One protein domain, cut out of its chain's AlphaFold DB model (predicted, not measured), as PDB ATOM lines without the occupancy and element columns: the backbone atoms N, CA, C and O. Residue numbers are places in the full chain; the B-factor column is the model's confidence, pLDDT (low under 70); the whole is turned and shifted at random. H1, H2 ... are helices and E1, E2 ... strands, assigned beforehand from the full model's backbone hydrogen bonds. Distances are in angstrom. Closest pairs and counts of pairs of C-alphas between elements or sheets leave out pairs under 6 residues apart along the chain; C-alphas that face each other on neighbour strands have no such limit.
ATOM      1  N   SER A 115      45.237 -14.951  -0.575       92.44
ATOM      2  CA  SER A 115      46.261 -13.909  -0.675       92.44
ATOM      3  C   SER A 115      45.672 -12.516  -0.500       92.44
ATOM      4  O   SER A 115      44.581 -12.208  -0.973       92.44
ATOM      5  N   PHE A 116      46.417 -11.669   0.194       94.00
ATOM      6  CA  PHE A 116      46.081 -10.280   0.448       94.00
ATOM      7  C   PHE A 116      47.036  -9.427  -0.370       94.00
ATOM      8  O   PHE A 116      48.257  -9.498  -0.198       94.00
ATOM      9  N   ARG A 117      46.478  -8.646  -1.285       93.19
ATOM     10  CA  ARG A 117      47.228  -7.843  -2.243       93.19
ATOM     11  C   ARG A 117      46.796  -6.389  -2.174       93.19
ATOM     12  O   ARG A 117      45.691  -6.094  -1.720       93.19
ATOM     13  N   ASP A 118      47.660  -5.486  -2.610       92.19
ATOM     14  CA  ASP A 118      47.239  -4.113  -2.890       92.19
ATOM     15  C   ASP A 118      46.465  -4.025  -4.219       92.19
ATOM     16  O   ASP A 118      46.298  -5.008  -4.950       92.19
ATOM     17  N   ALA A 119      46.006  -2.822  -4.560       89.38
ATOM     18  CA  ALA A 119      45.338  -2.542  -5.830       89.38
ATOM     19  C   ALA A 119      46.245  -2.692  -7.072       89.38
ATOM     20  O   ALA A 119      45.740  -2.669  -8.194       89.38
ATOM     21  N   LYS A 120      47.567  -2.828  -6.891       89.62
ATOM     22  CA  LYS A 120      48.563  -3.083  -7.946       89.62
ATOM     23  C   LYS A 120      48.953  -4.565  -8.019       89.62
ATOM     24  O   LYS A 120      49.955  -4.908  -8.647       89.62
ATOM     25  N   ASP A 121      48.178  -5.437  -7.374       89.75
ATOM     26  CA  ASP A 121      48.372  -6.884  -7.322       89.75
ATOM     27  C   ASP A 121      49.664  -7.332  -6.610       89.75
ATOM     28  O   ASP A 121      50.072  -8.493  -6.732       89.75
ATOM     29  N   LYS A 122      50.315  -6.467  -5.824       91.25
ATOM     30  CA  LYS A 122      51.488  -6.830  -5.017       91.25
ATOM     31  C   LYS A 122      51.049  -7.641  -3.804       91.25
ATOM     32  O   LYS A 122      50.156  -7.233  -3.069       91.25
ATOM     33  N   LEU A 123      51.696  -8.783  -3.577       92.88
ATOM     34  CA  LEU A 123      51.454  -9.619  -2.402       92.88
ATOM     35  C   LEU A 123      51.910  -8.904  -1.125       92.88
ATOM     36  O   LEU A 123      53.072  -8.514  -1.024       92.88
ATOM     37  N   MET A 124      50.999  -8.775  -0.165       93.00
ATOM     38  CA  MET A 124      51.243  -8.129   1.126       93.00
ATOM     39  C   MET A 124      51.186  -9.124   2.288       93.00
ATOM     40  O   MET A 124      52.053  -9.105   3.160       93.00
ATOM     41  N   LEU A 125      50.179 -10.001   2.292       93.38
ATOM     42  CA  LEU A 125      50.024 -11.110   3.240       93.38
ATOM     43  C   LEU A 125      49.462 -12.323   2.504       93.38
ATOM     44  O   LEU A 125      48.864 -12.196   1.433       93.38
ATOM     45  N   ASP A 126      49.590 -13.493   3.106       91.81
ATOM     46  CA  ASP A 126      49.001 -14.727   2.597       91.81
ATOM     47  C   ASP A 126      48.415 -15.579   3.734       91.81
ATOM     48  O   ASP A 126      48.409 -15.191   4.907       91.81
ATOM     49  N   GLY A 127      47.896 -16.758   3.390       87.88
ATOM     50  CA  GLY A 127      47.365 -17.708   4.366       87.88
ATOM     51  C   GLY A 127      48.379 -18.164   5.426       87.88
ATOM     52  O   GLY A 127      47.967 -18.567   6.513       87.88
ATOM     53  N   SER A 128      49.690 -18.069   5.175       87.44
ATOM     54  CA  SER A 128      50.717 -18.446   6.154       87.44
ATOM     55  C   SER A 128      50.811 -17.461   7.324       87.44
ATOM     56  O   SER A 128      51.250 -17.851   8.410       87.44
ATOM     57  N   ASP A 129      50.321 -16.230   7.156       91.38
ATOM     58  CA  ASP A 129      50.227 -15.213   8.208       91.38
ATOM     59  C   ASP A 129      48.993 -15.370   9.111       91.38
ATOM     60  O   ASP A 129      48.864 -14.685  10.132       91.38
ATOM     61  N   LEU A 130      48.088 -16.288   8.766       90.25
ATOM     62  CA  LEU A 130      46.900 -16.600   9.551       90.25
ATOM     63  C   LEU A 130      47.170 -17.721  10.550       90.25
ATOM     64  O   LEU A 130      48.007 -18.598  10.337       90.25
ATOM     65  N   VAL A 131      46.439 -17.699  11.662       88.31
ATOM     66  CA  VAL A 131      46.419 -18.810  12.614       88.31
ATOM     67  C   VAL A 131      45.650 -19.974  11.970       88.31
ATOM     68  O   VAL A 131      44.482 -19.778  11.613       88.31
ATOM     69  N   PRO A 132      46.255 -21.171  11.828       82.44
ATOM     70  CA  PRO A 132      45.560 -22.358  11.326       82.44
ATOM     71  C   PRO A 132      44.272 -22.621  12.111       82.44
ATOM     72  O   PRO A 132      44.241 -22.476  13.332       82.44
ATOM     73  N   GLY A 133      43.173 -22.913  11.409       80.00
ATOM     74  CA  GLY A 133      41.857 -23.123  12.031       80.00
ATOM     75  C   GLY A 133      41.255 -21.895  12.737       80.00
ATOM     76  O   GLY A 133      40.186 -21.996  13.336       80.00
ATOM     77  N   GLY A 134      41.898 -20.726  12.668       84.94
ATOM     78  CA  GLY A 134      41.455 -19.501  13.338       84.94
ATOM     79  C   GLY A 134      40.300 -18.772  12.647       84.94
ATOM     80  O   GLY A 134      39.811 -17.781  13.187       84.94
ATOM     81  N   ALA A 135      39.876 -19.234  11.468       86.94
ATOM     82  CA  ALA A 135      38.765 -18.655  10.725       86.94
ATOM     83  C   ALA A 135      37.412 -19.105  11.297       86.94
ATOM     84  O   ALA A 135      37.215 -20.285  11.594       86.94
ATOM     85  N   LYS A 136      36.465 -18.173  11.428       88.44
ATOM     86  CA  LYS A 136      35.109 -18.449  11.925       88.44
ATOM     87  C   LYS A 136      34.065 -17.726  11.087       88.44
ATOM     88  O   LYS A 136      34.285 -16.592  10.674       88.44
ATOM     89  N   GLN A 137      32.922 -18.371  10.879       88.44
ATOM     90  CA  GLN A 137      31.731 -17.686  10.391       88.44
ATOM     91  C   GLN A 137      31.139 -16.856  11.533       88.44
ATOM     92  O   GLN A 137      31.015 -17.339  12.658       88.44
ATOM     93  N   ALA A 138      30.780 -15.619  11.229       91.19
ATOM     94  CA  ALA A 138      30.047 -14.730  12.113       91.19
ATOM     95  C   ALA A 138      28.971 -13.999  11.302       91.19
ATOM     96  O   ALA A 138      28.889 -14.141  10.080       91.19
ATOM     97  N   PHE A 139      28.138 -13.226  11.986       90.88
ATOM     98  CA  PHE A 139      27.152 -12.356  11.361       90.88
ATOM     99  C   PHE A 139      27.388 -10.928  11.841       90.88
ATOM    100  O   PHE A 139      27.816 -10.721  12.976       90.88
ATOM    101  N   THR A 140      27.152  -9.951  10.970       90.31
ATOM    102  CA  THR A 140      27.087  -8.541  11.371       90.31
ATOM    103  C   THR A 140      25.828  -8.281  12.196       90.31
ATOM    104  O   THR A 140      24.895  -9.085  12.198       90.31
ATOM    105  N   ASP A 141      25.739  -7.096  12.797       91.00
ATOM    106  CA  ASP A 141      24.524  -6.626  13.481       91.00
ATOM    107  C   ASP A 141      23.306  -6.553  12.541       91.00
ATOM    108  O   ASP A 141      22.158  -6.646  12.967       91.00
ATOM    109  N   THR A 142      23.550  -6.442  11.232       93.19
ATOM    110  CA  THR A 142      22.535  -6.485  10.168       93.19
ATOM    111  C   THR A 142      22.244  -7.904   9.660       93.19
ATOM    112  O   THR A 142      21.640  -8.067   8.600       93.19
ATOM    113  N   ASN A 143      22.671  -8.933  10.400       90.75
ATOM    114  CA  ASN A 143      22.528 -10.351  10.068       90.75
ATOM    115  C   ASN A 143      23.166 -10.750   8.721       90.75
ATOM    116  O   ASN A 143      22.726 -11.690   8.058       90.75
ATOM    117  N   GLN A 144      24.209 -10.035   8.290       89.88
ATOM    118  CA  GLN A 144      24.948 -10.381   7.077       89.88
ATOM    119  C   GLN A 144      26.073 -11.363   7.418       89.88
ATOM    120  O   GLN A 144      26.829 -11.108   8.358       89.88
ATOM    121  N   PRO A 145      26.220 -12.477   6.681       89.75
ATOM    122  CA  PRO A 145      27.264 -13.454   6.952       89.75
ATOM    123  C   PRO A 145      28.647 -12.875   6.639       89.75
ATOM    124  O   PRO A 145      28.885 -12.348   5.552       89.75
ATOM    125  N   ILE A 146      29.573 -13.024   7.581       90.38
ATOM    126  CA  ILE A 146      30.973 -12.608   7.462       90.38
ATOM    127  C   ILE A 146      31.910 -13.736   7.897       90.38
ATOM    128  O   ILE A 146      31.532 -14.645   8.639       90.38
ATOM    129  N   VAL A 147      33.160 -13.663   7.443       90.06
ATOM    130  CA  VAL A 147      34.228 -14.569   7.872       90.06
ATOM    131  C   VAL A 147      35.248 -13.770   8.669       90.06
ATOM    132  O   VAL A 147      35.897 -12.868   8.146       90.06
ATOM    133  N   THR A 148      35.397 -14.105   9.946       91.44
ATOM    134  CA  THR A 148      36.426 -13.536  10.811       91.44
ATOM    135  C   THR A 148      37.712 -14.333  10.654       91.44
ATOM    136  O   THR A 148      37.699 -15.559  10.766       91.44
ATOM    137  N   LEU A 149      38.827 -13.640  10.429       91.38
ATOM    138  CA  LEU A 149      40.154 -14.238  10.300       91.38
ATOM    139  C   LEU A 149      41.018 -13.854  11.501       91.38
ATOM    140  O   LEU A 149      41.060 -12.690  11.898       91.38
ATOM    141  N   LYS A 150      41.737 -14.828  12.065       91.81
ATOM    142  CA  LYS A 150      42.709 -14.596  13.138       91.81
ATOM    143  C   LYS A 150      44.122 -14.577  12.559       91.81
ATOM    144  O   LYS A 150      44.572 -15.578  12.004       91.81
ATOM    145  N   LEU A 151      44.823 -13.457  12.709       93.31
ATOM    146  CA  LEU A 151      46.214 -13.307  12.270       93.31
ATOM    147  C   LEU A 151      47.195 -13.789  13.343       93.31
ATOM    148  O   LEU A 151      46.908 -13.703  14.538       93.31
ATOM    149  N   LYS A 152      48.369 -14.264  12.916       92.75
ATOM    150  CA  LYS A 152      49.480 -14.616  13.816       92.75
ATOM    151  C   LYS A 152      50.142 -13.382  14.432       92.75
ATOM    152  O   LYS A 152      50.589 -13.444  15.571       92.75
ATOM    153  N   SER A 153      50.212 -12.277  13.688       93.88
ATOM    154  CA  SER A 153      50.861 -11.033  14.118       93.88
ATOM    155  C   SER A 153      50.007  -9.822  13.756       93.88
ATOM    156  O   SER A 153      49.805  -9.518  12.578       93.88
ATOM    157  N   ALA A 154      49.540  -9.107  14.782       93.19
ATOM    158  CA  ALA A 154      48.864  -7.825  14.608       93.19
ATOM    159  C   ALA A 154      49.821  -6.759  14.044       93.19
ATOM    160  O   ALA A 154      49.424  -5.974  13.186       93.19
ATOM    161  N   ASP A 155      51.097  -6.783  14.443       94.69
ATOM    162  CA  ASP A 155      52.102  -5.817  13.987       94.69
ATOM    163  C   ASP A 155      52.378  -5.922  12.488       94.69
ATOM    164  O   ASP A 155      52.518  -4.904  11.808       94.69
ATOM    165  N   LYS A 156      52.444  -7.148  11.947       93.06
ATOM    166  CA  LYS A 156      52.627  -7.359  10.503       93.06
ATOM    167  C   LYS A 156      51.440  -6.790   9.724       93.06
ATOM    168  O   LYS A 156      51.643  -6.092   8.734       93.06
ATOM    169  N   PHE A 157      50.222  -7.033  10.208       93.50
ATOM    170  CA  PHE A 157      49.012  -6.480   9.605       93.50
ATOM    171  C   PHE A 157      48.996  -4.949   9.662       93.50
ATOM    172  O   PHE A 157      48.749  -4.305   8.649       93.50
ATOM    173  N   ALA A 158      49.335  -4.366  10.815       93.06
ATOM    174  CA  ALA A 158      49.400  -2.920  11.001       93.06
ATOM    175  C   ALA A 158      50.439  -2.245  10.090       93.06
ATOM    176  O   ALA A 158      50.216  -1.129   9.625       93.06
ATOM    177  N   LYS A 159      51.577  -2.898   9.820       93.25
ATOM    178  CA  LYS A 159      52.565  -2.408   8.845       93.25
ATOM    179  C   LYS A 159      51.999  -2.425   7.428       93.25
ATOM    180  O   LYS A 159      52.022  -1.402   6.760       93.25
ATOM    181  N   VAL A 160      51.409  -3.547   7.017       92.88
ATOM    182  CA  VAL A 160      50.804  -3.694   5.684       92.88
ATOM    183  C   VAL A 160      49.707  -2.659   5.434       92.88
ATOM    184  O   VAL A 160      49.668  -2.050   4.369       92.88
ATOM    185  N   THR A 161      48.822  -2.422   6.404       91.12
ATOM    186  CA  THR A 161      47.752  -1.430   6.239       91.12
ATOM    187  C   THR A 161      48.285   0.001   6.197       91.12
ATOM    188  O   THR A 161      47.747   0.809   5.440       91.12
ATOM    189  N   LYS A 162      49.355   0.317   6.940       91.62
ATOM    190  CA  LYS A 162      50.052   1.612   6.850       91.62
ATOM    191  C   LYS A 162      50.719   1.815   5.492       91.62
ATOM    192  O   LYS A 162      50.583   2.893   4.922       91.62
ATOM    193  N   ASP A 163      51.380   0.790   4.962       90.94
ATOM    194  CA  ASP A 163      52.020   0.853   3.646       90.94
ATOM    195  C   ASP A 163      50.976   1.134   2.552       90.94
ATOM    196  O   ASP A 163      51.143   2.058   1.760       90.94
ATOM    197  N   ILE A 164      49.845   0.418   2.572       90.44
ATOM    198  CA  ILE A 164      48.737   0.610   1.618       90.44
ATOM    199  C   ILE A 164      48.095   1.993   1.761       90.44
ATOM    200  O   ILE A 164      47.694   2.592   0.762       90.44
ATOM    201  N   LEU A 165      47.990   2.523   2.983       90.44
ATOM    202  CA  LEU A 165      47.451   3.863   3.219       90.44
ATOM    203  C   LEU A 165      48.276   4.939   2.493       90.44
ATOM    204  O   LEU A 165      47.700   5.886   1.958       90.44
ATOM    205  N   GLY A 166      49.600   4.761   2.416       87.31
ATOM    206  CA  GLY A 166      50.512   5.647   1.688       87.31
ATOM    207  C   GLY A 166      50.388   5.587   0.161       87.31
ATOM    208  O   GLY A 166      50.900   6.468  -0.526       87.31
ATOM    209  N   GLU A 167      49.682   4.598  -0.395       85.62
ATOM    210  CA  GLU A 167      49.533   4.406  -1.844       85.62
ATOM    211  C   GLU A 167      48.319   5.129  -2.454       85.62
ATOM    212  O   GLU A 167      47.811   4.733  -3.508       85.62
ATOM    213  N   ALA A 168      47.832   6.197  -1.815       82.38
ATOM    214  CA  ALA A 168      46.740   7.011  -2.341       82.38
ATOM    215  C   ALA A 168      47.025   7.461  -3.797       82.38
ATOM    216  O   ALA A 168      48.136   7.900  -4.098       82.38
ATOM    217  N   PRO A 169      46.050   7.356  -4.724       82.88
ATOM    218  CA  PRO A 169      44.625   7.054  -4.514       82.88
ATOM    219  C   PRO A 169      44.259   5.554  -4.449       82.88
ATOM    220  O   PRO A 169      43.090   5.222  -4.248       82.88
ATOM    221  N   ASN A 170      45.223   4.645  -4.599       84.81
ATOM    222  CA  ASN A 170      45.027   3.198  -4.748       84.81
ATOM    223  C   ASN A 170      45.187   2.427  -3.420       84.81
ATOM    224  O   ASN A 170      45.752   1.337  -3.376       84.81
ATOM    225  N   ASN A 171      44.654   2.975  -2.328       89.38
ATOM    226  CA  ASN A 171      44.788   2.464  -0.957       89.38
ATOM    227  C   ASN A 171      43.793   1.335  -0.610       89.38
ATOM    228  O   ASN A 171      43.101   1.372   0.414       89.38
ATOM    229  N   GLN A 172      43.670   0.343  -1.489       89.56
ATOM    230  CA  GLN A 172      42.751  -0.779  -1.300       89.56
ATOM    231  C   GLN A 172      43.516  -2.043  -0.928       89.56
ATOM    232  O   GLN A 172      44.424  -2.458  -1.644       89.56
ATOM    233  N   LEU A 173      43.093  -2.672   0.168       91.00
ATOM    234  CA  LEU A 173      43.465  -4.042   0.481       91.00
ATOM    235  C   LEU A 173      42.464  -4.975  -0.203       91.00
ATOM    236  O   LEU A 173      41.248  -4.882   0.005       91.00
ATOM    237  N   VAL A 174      42.993  -5.859  -1.036       92.25
ATOM    238  CA  VAL A 174      42.238  -6.767  -1.890       92.25
ATOM    239  C   VAL A 174      42.509  -8.197  -1.445       92.25
ATOM    240  O   VAL A 174      43.660  -8.625  -1.369       92.25
ATOM    241  N   ILE A 175      41.448  -8.948  -1.153       92.44
ATOM    242  CA  ILE A 175      41.553 -10.347  -0.729       92.44
ATOM    243  C   ILE A 175      41.168 -11.248  -1.898       92.44
ATOM    244  O   ILE A 175      40.050 -11.168  -2.412       92.44
ATOM    245  N   TRP A 176      42.087 -12.125  -2.283       91.38
ATOM    246  CA  TRP A 176      41.941 -13.065  -3.384       91.38
ATOM    247  C   TRP A 176      41.881 -14.504  -2.891       91.38
ATOM    248  O   TRP A 176      42.620 -14.877  -1.977       91.38
ATOM    249  N   LEU A 177      41.076 -15.318  -3.573       89.62
ATOM    250  CA  LEU A 177      41.087 -16.773  -3.461       89.62
ATOM    251  C   LEU A 177      41.650 -17.392  -4.746       89.62
ATOM    252  O   LEU A 177      41.127 -17.131  -5.829       89.62
ATOM    253  N   ASP A 178      42.698 -18.209  -4.626       87.56
ATOM    254  CA  ASP A 178      43.387 -18.887  -5.734       87.56
ATOM    255  C   ASP A 178      43.884 -17.915  -6.834       87.56
ATOM    256  O   ASP A 178      43.660 -18.133  -8.030       87.56
ATOM    257  N   TRP A 179      44.544 -16.813  -6.441       90.62
ATOM    258  CA  TRP A 179      45.089 -15.831  -7.394       90.62
ATOM    259  C   TRP A 179      46.115 -16.465  -8.341       90.62
ATOM    260  O   TRP A 179      47.033 -17.164  -7.914       90.62
ATOM    261  N   LYS A 180      46.009 -16.159  -9.636       86.94
ATOM    262  CA  LYS A 180      46.920 -16.654 -10.676       86.94
ATOM    263  C   LYS A 180      47.732 -15.524 -11.292       86.94
ATOM    264  O   LYS A 180      47.220 -14.438 -11.554       86.94
ATOM    265  N   LYS A 181      48.994 -15.818 -11.618       84.19
ATOM    266  CA  LYS A 181      49.896 -14.877 -12.295       84.19
ATOM    267  C   LYS A 181      49.268 -14.378 -13.601       84.19
ATOM    268  O   LYS A 181      48.976 -15.173 -14.488       84.19
ATOM    269  N   GLY A 182      49.084 -13.061 -13.700       83.06
ATOM    270  CA  GLY A 182      48.441 -12.394 -14.836       83.06
ATOM    271  C   GLY A 182      47.017 -11.907 -14.557       83.06
ATOM    272  O   GLY A 182      46.518 -11.093 -15.325       83.06
ATOM    273  N   GLN A 183      46.385 -12.333 -13.458       85.44
ATOM    274  CA  GLN A 183      45.129 -11.736 -13.007       85.44
ATOM    275  C   GLN A 183      45.393 -10.362 -12.400       85.44
ATOM    276  O   GLN A 183      46.216 -10.233 -11.492       85.44
ATOM    277  N   LYS A 184      44.671  -9.361 -12.903       87.94
ATOM    278  CA  LYS A 184      44.743  -7.988 -12.417       87.94
ATOM    279  C   LYS A 184      43.472  -7.597 -11.697       87.94
ATOM    280  O   LYS A 184      42.372  -7.851 -12.195       87.94
ATOM    281  N   TYR A 185      43.624  -6.906 -10.576       85.69
ATOM    282  CA  TYR A 185      42.514  -6.351  -9.812       85.69
ATOM    283  C   TYR A 185      41.568  -5.507 -10.680       85.69
ATOM    284  O   TYR A 185      40.348  -5.668 -10.625       85.69
ATOM    285  N   GLU A 186      42.131  -4.661 -11.542       84.00
ATOM    286  CA  GLU A 186      41.381  -3.744 -12.407       84.00
ATOM    287  C   GLU A 186      40.429  -4.449 -13.387       84.00
ATOM    288  O   GLU A 186      39.358  -3.924 -13.692       84.00
ATOM    289  N   GLU A 187      40.789  -5.647 -13.847       85.88
ATOM    290  CA  GLU A 187      39.981  -6.445 -14.776       85.88
ATOM    291  C   GLU A 187      38.960  -7.318 -14.040       85.88
ATOM    292  O   GLU A 187      37.888  -7.619 -14.559       85.88
ATOM    293  N   GLU A 188      39.296  -7.754 -12.828       84.94
ATOM    294  CA  GLU A 188      38.489  -8.667 -12.022       84.94
ATOM    295  C   GLU A 188      37.369  -7.948 -11.260       84.94
ATOM    296  O   GLU A 188      36.282  -8.505 -11.102       84.94
ATOM    297  N   LYS A 189      37.568  -6.678 -10.878       80.88
ATOM    298  CA  LYS A 189      36.585  -5.893 -10.107       80.88
ATOM    299  C   LYS A 189      35.236  -5.683 -10.803       80.88
ATOM    300  O   LYS A 189      34.262  -5.337 -10.140       80.88
ATOM    301  N   THR A 190      35.173  -5.841 -12.125       82.12
ATOM    302  CA  THR A 190      33.950  -5.663 -12.927       82.12
ATOM    303  C   THR A 190      33.269  -6.988 -13.278       82.12
ATOM    304  O   THR A 190      32.153  -6.987 -13.804       82.12
ATOM    305  N   LYS A 191      33.898  -8.135 -12.985       84.94
ATOM    306  CA  LYS A 191      33.363  -9.453 -13.344       84.94
ATOM    307  C   LYS A 191      32.276  -9.894 -12.367       84.94
ATOM    308  O   LYS A 191      32.426  -9.817 -11.153       84.94
ATOM    309  N   LYS A 192      31.195 -10.469 -12.908       70.38
ATOM    310  CA  LYS A 192      30.070 -11.022 -12.125       70.38
ATOM    311  C   LYS A 192      30.457 -12.251 -11.283       70.38
ATOM    312  O   LYS A 192      29.821 -12.529 -10.273       70.38
ATOM    313  N   ARG A 193      31.476 -13.004 -11.710       70.81
ATOM    314  CA  ARG A 193      32.114 -14.088 -10.948       70.81
ATOM    315  C   ARG A 193      33.613 -13.830 -10.944       70.81
ATOM    316  O   ARG A 193      34.278 -14.145 -11.926       70.81
ATOM    317  N   SER A 194      34.098 -13.218  -9.874       77.44
ATOM    318  CA  SER A 194      35.512 -12.897  -9.689       77.44
ATOM    319  C   SER A 194      36.142 -13.810  -8.633       77.44
ATOM    320  O   SER A 194      35.436 -14.333  -7.772       77.44
ATOM    321  N   SER A 195      37.463 -13.998  -8.692       77.31
ATOM    322  CA  SER A 195      38.258 -14.601  -7.605       77.31
ATOM    323  C   SER A 195      38.498 -13.642  -6.426       77.31
ATOM    324  O   SER A 195      39.131 -14.013  -5.435       77.31
ATOM    325  N   LEU A 196      37.984 -12.415  -6.521       80.62
ATOM    326  CA  LEU A 196      37.958 -11.431  -5.447       80.62
ATOM    327  C   LEU A 196      36.918 -11.801  -4.385       80.62
ATOM    328  O   LEU A 196      35.739 -11.971  -4.694       80.62
ATOM    329  N   LEU A 197      37.350 -11.865  -3.127       76.00
ATOM    330  CA  LEU A 197      36.462 -12.087  -1.985       76.00
ATOM    331  C   LEU A 197      35.975 -10.770  -1.380       76.00
ATOM    332  O   LEU A 197      34.797 -10.629  -1.066       76.00
ATOM    333  N   VAL A 198      36.884  -9.809  -1.191       77.62
ATOM    334  CA  VAL A 198      36.601  -8.541  -0.507       77.62
ATOM    335  C   VAL A 198      37.485  -7.434  -1.081       77.62
ATOM    336  O   VAL A 198      38.656  -7.668  -1.391       77.62
ATOM    337  N   ARG A 199      36.938  -6.213  -1.161       76.25
ATOM    338  CA  ARG A 199      37.724  -4.979  -1.298       76.25
ATOM    339  C   ARG A 199      37.454  -4.082  -0.092       76.25
ATOM    340  O   ARG A 199      36.298  -3.759   0.184       76.25
ATOM    341  N   THR A 200      38.506  -3.612   0.562       77.25
ATOM    342  CA  THR A 200      38.378  -2.659   1.670       77.25
ATOM    343  C   THR A 200      39.287  -1.471   1.404       77.25
ATOM    344  O   THR A 200      40.471  -1.640   1.119       77.25
ATOM    345  N   LYS A 201      38.733  -0.254   1.465       72.75
ATOM    346  CA  LYS A 201      39.559   0.959   1.481       72.75
ATOM    347  C   LYS A 201      40.190   1.081   2.861       72.75
ATOM    348  O   LYS A 201      39.471   1.075   3.856       72.75
ATOM    349  N   CYS A 202      41.509   1.209   2.911       69.19
ATOM    350  CA  CYS A 202      42.195   1.539   4.150       69.19
ATOM    351  C   CYS A 202      41.960   3.022   4.443       69.19
ATOM    352  O   CYS A 202      42.401   3.889   3.690       69.19
TER     353      CYS A 202
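AT A GLANCE: This is residues 115 to 202 of the 206 residues of the protein "Bifunctional preprotein translocase subunit SecD/SecF" of Listeria aquatica FSL S10-1188 (UniProt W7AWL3). The model is shaped like a C: a twisted sheet of four strands makes one arm, a separate two-stranded hairpin of E3 and E4 makes the other, and helix H1 with the nearby E2 makes the back between them. The one-turn helix H2 sits beyond the sheet, on the side away from that hairpin. The printed part has 88 residues, with named elements in the order E1, E2, E3, E4, H1, E5, H2, E6; the larger sheet runs E2, E1, E5, E6, all antiparallel. The class is mixed, helices and strands, though under half of the residues, 43, are in named elements. The whole is compact, with a radius of gyration of the C-alphas of 13.5 A, and spans 32 by 30 by 25 A.

IN THESE COORDINATES: Find C-alpha 115 at (46.261, -13.909, -0.675), where E1, residues 115 to 117, begins. E2 follows at residues 123 to 126, then E3 at 136 to 139, 10.0 A long, and E4 at 145 to 148, 9.9 A long. Look next at C-alpha 154, at (48.864, -7.825, 14.608); from there H1 runs 16.4 A to residue 165. E5, residues 172 to 177, is 16.2 A long, and H2 is residues 185 to 188. E6, residues 196 to 201, runs 14.3 A and ends at C-alpha 201, at (39.559, 0.959, 1.481).

HOW THE PARTS SIT: Start at E1, an inner strand. It forms a hairpin with the edge strand E2, where N 116 and O 125 are 2.8 A apart, within hydrogen-bond range. E1 is also antiparallel to E5, at 155 degrees, with N 117 and O 174 at 2.8 A. E5 and the other edge strand, E6, are antiparallel at 167 degrees, with N 173 and O 200 at 3.0 A. The hairpin E3 and E4 has N 138 and O 146 at 2.9 A; E3 is apart from E2, and E4 is apart from E5. H1 is on the larger sheet, the two making two layers, a helix on one face of a sheet. Its height over the sheet is 6.5 A, and it lies beside the strands, over none of them, but only just, with 2 C-alphas falling on E5. Its closest C-alphas to E2 are those of Val 160 and Met 124, 6.4 A apart. H2 only grazes the sheet, with residues 185 to 188; its closest C-alphas to E6 are those of Glu 188 and Leu 196, 7.2 A apart. In H1 every O i to N i+4 pair is within hydrogen-bond range, while H2 is too short for such a pair.

THE WHOLE: Look for the two C-alphas farthest apart at Asp 141 and Gly 182, 37.5 A. The printed part has no cut, and no link is long. The mean pLDDT of the printed part is 87.6; E6 has a mean of 77, and residue 202 is the one under 70.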